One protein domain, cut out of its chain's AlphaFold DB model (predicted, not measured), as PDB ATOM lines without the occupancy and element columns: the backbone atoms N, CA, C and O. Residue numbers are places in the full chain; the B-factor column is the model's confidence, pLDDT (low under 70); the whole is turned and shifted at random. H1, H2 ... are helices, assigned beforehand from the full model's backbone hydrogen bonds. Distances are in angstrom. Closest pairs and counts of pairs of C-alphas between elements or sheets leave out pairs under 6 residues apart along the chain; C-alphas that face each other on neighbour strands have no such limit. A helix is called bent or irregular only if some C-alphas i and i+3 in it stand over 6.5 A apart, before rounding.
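AT A GLANCE: This is residues 241 to 285 of the 327 residues of an uncharacterized protein of Brachionus plicatilis (UniProt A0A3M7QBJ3). A long helix, H2, and a shorter one, H1, make an open V, joined by a tight link between H1's last residue, 255, and H2's first, 261, while the two far ends stick out free: residues 241 to 246, of which 242 to 246 belong to H1, and residues 272 to 285, of which 272 to 283 belong to H2. The printed part has 45 residues, with two named helices, H1 then H2, and no named strand. It is all helix and loose, with a radius of gyration of the C-alphas of 12.6 A, and flat, spanning 39 by 24 by 11 A.

IN THESE COORDINATES: H2, residues 261 to 283, is 32.7 A long, from C-alpha 261 at (138.021, 92.133, 130.234) to C-alpha 283 at (110.567, 107.492, 139.009). H1, residues 242 to 255, is 19.1 A long and begins at C-alpha 242, (131.963, 112.978, 144.498). H1 is irregular, but only just: C-alphas 250 and 253 are 6.6 A apart.

HOW THE PARTS SIT: H2 and H1 are close but not clearly touching; their closest C-alphas, of Leu 267 and Ile 251, are 7.7 A apart. They run opposite ways at a shallow tilt of 34 degrees, only just short of steep. Every O i to N i+4 pair is within hydrogen-bond range in H2, and 8 of 10 in H1.

THE WHOLE: The C-alphas farthest apart, of Ser 258 and Gly 285, are 39.6 A apart. The printed part has no cut and no long link. Mean pLDDT of the printed part is 80.4; residues 241 to 243 and 254 to 258 are under 70.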
ATOM      1  N   ASN A 241     132.633 116.504 142.231       69.31
ATOM      2  CA  ASN A 241     132.702 115.274 141.444       69.31
ATOM      3  C   ASN A 241     132.572 114.003 142.315       69.31
ATOM      4  O   ASN A 241     132.930 112.922 141.859       69.31
ATOM      5  N   ASN A 242     132.029 114.094 143.538       68.06
ATOM      6  CA  ASN A 242     131.963 112.978 144.498       68.06
ATOM      7  C   ASN A 242     131.269 111.722 143.941       68.06
ATOM      8  O   ASN A 242     131.474 110.621 144.448       68.06
ATOM      9  N   ASN A 243     130.441 111.863 142.904       68.25
ATOM     10  CA  ASN A 243     129.867 110.721 142.197       68.25
ATOM     11  C   ASN A 243     130.938 109.922 141.442       68.25
ATOM     12  O   ASN A 243     130.967 108.703 141.566       68.25
ATOM     13  N   VAL A 244     131.849 110.605 140.743       70.12
ATOM     14  CA  VAL A 244     132.993 109.996 140.048       70.12
ATOM     15  C   VAL A 244     133.956 109.387 141.059       70.12
ATOM     16  O   VAL A 244     134.360 108.242 140.903       70.12
ATOM     17  N   GLU A 245     134.259 110.099 142.147       72.12
ATOM     18  CA  GLU A 245     135.099 109.548 143.218       72.12
ATOM     19  C   GLU A 245     134.455 108.321 143.872       72.12
ATOM     20  O   GLU A 245     135.144 107.355 144.200       72.12
ATOM     21  N   SER A 246     133.128 108.321 144.037       71.81
ATOM     22  CA  SER A 246     132.405 107.164 144.559       71.81
ATOM     23  C   SER A 246     132.418 105.985 143.593       71.81
ATOM     24  O   SER A 246     132.514 104.860 144.074       71.81
ATOM     25  N   TRP A 247     132.298 106.224 142.287       74.62
ATOM     26  CA  TRP A 247     132.434 105.195 141.253       74.62
ATOM     27  C   TRP A 247     133.842 104.608 141.271       74.62
ATOM     28  O   TRP A 247     134.015 103.406 141.453       74.62
ATOM     29  N   HIS A 248     134.855 105.470 141.222       77.38
ATOM     30  CA  HIS A 248     136.251 105.073 141.334       77.38
ATOM     31  C   HIS A 248     136.523 104.276 142.617       77.38
ATOM     32  O   HIS A 248     137.145 103.221 142.566       77.38
ATOM     33  N   SER A 249     135.996 104.707 143.767       78.00
ATOM     34  CA  SER A 249     136.167 103.991 145.040       78.00
ATOM     35  C   SER A 249     135.526 102.603 145.051       78.00
ATOM     36  O   SER A 249     135.981 101.751 145.811       78.00
ATOM     37  N   ARG A 250     134.485 102.365 144.243       72.31
ATOM     38  CA  ARG A 250     133.873 101.036 144.106       72.31
ATOM     39  C   ARG A 250     134.633 100.137 143.152       72.31
ATOM     40  O   ARG A 250     134.761  98.963 143.446       72.31
ATOM     41  N   ILE A 251     135.176 100.695 142.076       75.94
ATOM     42  CA  ILE A 251     135.929  99.937 141.068       75.94
ATOM     43  C   ILE A 251     137.351  99.618 141.563       75.94
ATOM     44  O   ILE A 251     137.917  98.573 141.252       75.94
ATOM     45  N   LYS A 252     137.944 100.502 142.375       80.50
ATOM     46  CA  LYS A 252     139.342 100.417 142.834       80.50
ATOM     47  C   LYS A 252     139.713  99.101 143.546       80.50
ATOM     48  O   LYS A 252     140.806  98.605 143.275       80.50
ATOM     49  N   PRO A 253     138.901  98.528 144.458       73.06
ATOM     50  CA  PRO A 253     139.200  97.238 145.081       73.06
ATOM     51  C   PRO A 253     139.300  96.097 144.065       73.06
ATOM     52  O   PRO A 253     140.218  95.286 144.161       73.06
ATOM     53  N   ASP A 254     138.412  96.075 143.072       68.31
ATOM     54  CA  ASP A 254     138.372  95.022 142.055       68.31
ATOM     55  C   ASP A 254     139.486  95.201 141.017       68.31
ATOM     56  O   ASP A 254     140.082  94.222 140.565       68.31
ATOM     57  N   ALA A 255     139.867  96.453 140.742       68.94
ATOM     58  CA  ALA A 255     140.998  96.799 139.884       68.94
ATOM     59  C   ALA A 255     142.363  96.350 140.408       68.94
ATOM     60  O   ALA A 255     143.266  96.079 139.619       68.94
ATOM     61  N   ARG A 256     142.517  96.211 141.727       67.44
ATOM     62  CA  ARG A 256     143.772  95.749 142.339       67.44
ATOM     63  C   ARG A 256     144.053  94.261 142.117       67.44
ATOM     64  O   ARG A 256     145.202  93.854 142.227       67.44
ATOM     65  N   ASN A 257     143.040  93.459 141.784       69.69
ATOM     66  CA  ASN A 257     143.133  91.995 141.741       69.69
ATOM     67  C   ASN A 257     143.271  91.422 140.316       69.69
ATOM     68  O   ASN A 257     142.870  90.282 140.073       69.69
ATOM     69  N   SER A 258     143.835  92.198 139.383       68.50
ATOM     70  CA  SER A 258     143.888  91.897 137.943       68.50
ATOM     71  C   SER A 258     142.491  91.759 137.318       68.50
ATOM     72  O   SER A 258     141.813  90.721 137.387       68.50
ATOM     73  N   LEU A 259     142.045  92.863 136.718       77.62
ATOM     74  CA  LEU A 259     140.821  92.946 135.930       77.62
ATOM     75  C   LEU A 259     141.057  92.312 134.558       77.62
ATOM     76  O   LEU A 259     141.725  92.889 133.704       77.62
ATOM     77  N   THR A 260     140.485  91.133 134.332       83.50
ATOM     78  CA  THR A 260     140.281  90.641 132.967       83.50
ATOM     79  C   THR A 260     139.131  91.412 132.321       83.50
ATOM     80  O   THR A 260     138.265  91.940 133.023       83.50
ATOM     81  N   ILE A 261     139.093  91.458 130.987       84.38
ATOM     82  CA  ILE A 261     138.021  92.133 130.234       84.38
ATOM     83  C   ILE A 261     136.640  91.629 130.686       84.38
ATOM     84  O   ILE A 261     135.754  92.438 130.943       84.38
ATOM     85  N   ASP A 262     136.487  90.321 130.903       82.69
ATOM     86  CA  ASP A 262     135.228  89.734 131.381       82.69
ATOM     87  C   ASP A 262     134.792  90.299 132.741       82.69
ATOM     88  O   ASP A 262     133.624  90.634 132.931       82.69
ATOM     89  N   LYS A 263     135.728  90.487 133.682       80.69
ATOM     90  CA  LYS A 263     135.428  91.095 134.989       80.69
ATOM     91  C   LYS A 263     135.042  92.567 134.855       80.69
ATOM     92  O   LYS A 263     134.167  93.026 135.580       80.69
ATOM     93  N   VAL A 264     135.672  93.303 133.937       82.19
ATOM     94  CA  VAL A 264     135.311  94.702 133.649       82.19
ATOM     95  C   VAL A 264     133.882  94.787 133.109       82.19
ATOM     96  O   VAL A 264     133.108  95.631 133.554       82.19
ATOM     97  N   VAL A 265     133.514  93.893 132.187       86.88
ATOM     98  CA  VAL A 265     132.158  93.837 131.622       86.88
ATOM     99  C   VAL A 265     131.124  93.539 132.707       86.88
ATOM    100  O   VAL A 265     130.097  94.214 132.764       86.88
ATOM    101  N   GLU A 266     131.395  92.581 133.595       86.12
ATOM    102  CA  GLU A 266     130.487  92.267 134.704       86.12
ATOM    103  C   GLU A 266     130.358  93.427 135.702       86.12
ATOM    104  O   GLU A 266     129.243  93.751 136.109       86.12
ATOM    105  N   LEU A 267     131.448  94.137 136.014       84.25
ATOM    106  CA  LEU A 267     131.392  95.339 136.855       84.25
ATOM    107  C   LEU A 267     130.514  96.437 136.245       84.25
ATOM    108  O   LEU A 267     129.708  97.048 136.949       84.25
ATOM    109  N   PHE A 268     130.635  96.687 134.938       85.62
ATOM    110  CA  PHE A 268     129.789  97.676 134.272       85.62
ATOM    111  C   PHE A 268     128.323  97.249 134.222       85.62
ATOM    112  O   PHE A 268     127.446  98.088 134.432       85.62
ATOM    113  N   ARG A 269     128.041  95.958 134.014       88.69
ATOM    114  CA  ARG A 269     126.674  95.420 134.081       88.69
ATOM    115  C   ARG A 269     126.068  95.577 135.471       88.69
ATOM    116  O   ARG A 269     124.903  95.955 135.585       88.69
ATOM    117  N   GLU A 270     126.840  95.317 136.521       85.62
ATOM    118  CA  GLU A 270     126.378  95.475 137.899       85.62
ATOM    119  C   GLU A 270     126.101  96.948 138.236       85.62
ATOM    120  O   GLU A 270     125.033  97.267 138.763       85.62
ATOM    121  N   GLU A 271     127.003  97.868 137.880       84.25
ATOM    122  CA  GLU A 271     126.777  99.304 138.091       84.25
ATOM    123  C   GLU A 271     125.599  99.840 137.262       84.25
ATOM    124  O   GLU A 271     124.811 100.634 137.784       84.25
ATOM    125  N   GLN A 272     125.405  99.369 136.025       88.50
ATOM    126  CA  GLN A 272     124.219  99.701 135.228       88.50
ATOM    127  C   GLN A 272     122.935  99.211 135.910       88.50
ATOM    128  O   GLN A 272     122.005  99.994 136.098       88.50
ATOM    129  N   SER A 273     122.892  97.946 136.337       89.69
ATOM    130  CA  SER A 273     121.738  97.364 137.037       89.69
ATOM    131  C   SER A 273     121.396  98.137 138.317       89.69
ATOM    132  O   SER A 273     120.232  98.456 138.584       89.69
ATOM    133  N   ASN A 274     122.417  98.526 139.087       84.00
ATOM    134  CA  ASN A 274     122.246  99.354 140.278       84.00
ATOM    135  C   ASN A 274     121.673 100.740 139.934       84.00
ATOM    136  O   ASN A 274     120.744 101.199 140.598       84.00
ATOM    137  N   MET A 275     122.180 101.386 138.879       84.94
ATOM    138  CA  MET A 275     121.684 102.685 138.416       84.94
ATOM    139  C   MET A 275     120.225 102.613 137.953       84.94
ATOM    140  O   MET A 275     119.424 103.471 138.320       84.94
ATOM    141  N   GLU A 276     119.863 101.595 137.173       90.69
ATOM    142  CA  GLU A 276     118.498 101.395 136.677       90.69
ATOM    143  C   GLU A 276     117.512 101.133 137.820       90.69
ATOM    144  O   GLU A 276     116.407 101.679 137.831       90.69
ATOM    145  N   SER A 277     117.923 100.351 138.822       88.00
ATOM    146  CA  SER A 277     117.136 100.106 140.033       88.00
ATOM    147  C   SER A 277     116.871 101.392 140.822       88.00
ATOM    148  O   SER A 277     115.746 101.639 141.272       88.00
ATOM    149  N   ASP A 278     117.886 102.242 140.976       83.44
ATOM    150  CA  ASP A 278     117.751 103.528 141.657       83.44
ATOM    151  C   ASP A 278     116.897 104.513 140.847       83.44
ATOM    152  O   ASP A 278     116.045 105.204 141.411       83.44
ATOM    153  N   LEU A 279     117.048 104.535 139.520       88.81
ATOM    154  CA  LEU A 279     116.203 105.326 138.628       88.81
ATOM    155  C   LEU A 279     114.735 104.895 138.726       88.81
ATOM    156  O   LEU A 279     113.857 105.747 138.844       88.81
ATOM    157  N   ALA A 280     114.459 103.589 138.732       90.19
ATOM    158  CA  ALA A 280     113.107 103.058 138.884       90.19
ATOM    159  C   ALA A 280     112.483 103.451 140.234       90.19
ATOM    160  O   ALA A 280     111.312 103.831 140.283       90.19
ATOM    161  N   GLN A 281     113.262 103.420 141.321       87.62
ATOM    162  CA  GLN A 281     112.826 103.897 142.638       87.62
ATOM    163  C   GLN A 281     112.483 105.396 142.610       87.62
ATOM    164  O   GLN A 281     111.416 105.783 143.088       87.62
ATOM    165  N   VAL A 282     113.335 106.231 142.006       88.12
ATOM    166  CA  VAL A 282     113.111 107.686 141.894       88.12
ATOM    167  C   VAL A 282     111.895 108.007 141.027       88.12
ATOM    168  O   VAL A 282     111.060 108.816 141.427       88.12
ATOM    169  N   LEU A 283     111.746 107.351 139.872       89.44
ATOM    170  CA  LEU A 283     110.567 107.492 139.009       89.44
ATOM    171  C   LEU A 283     109.287 107.015 139.708       89.44
ATOM    172  O   LEU A 283     108.213 107.562 139.473       89.44
ATOM    173  N   GLY A 284     109.406 106.039 140.610       90.75
ATOM    174  CA  GLY A 284     108.342 105.606 141.516       90.75
ATOM    175  C   GLY A 284     108.059 106.568 142.678       90.75
ATOM    176  O   GLY A 284     107.240 106.246 143.536       90.75
ATOM    177  N   GLY A 285     108.730 107.723 142.736       87.00
ATOM    178  CA  GLY A 285     108.565 108.735 143.779       87.00
ATOM    179  C   GLY A 285     109.267 108.408 145.100       87.00
ATOM    180  O   GLY A 285     109.030 109.087 146.100       87.00
TER     181      GLY A 285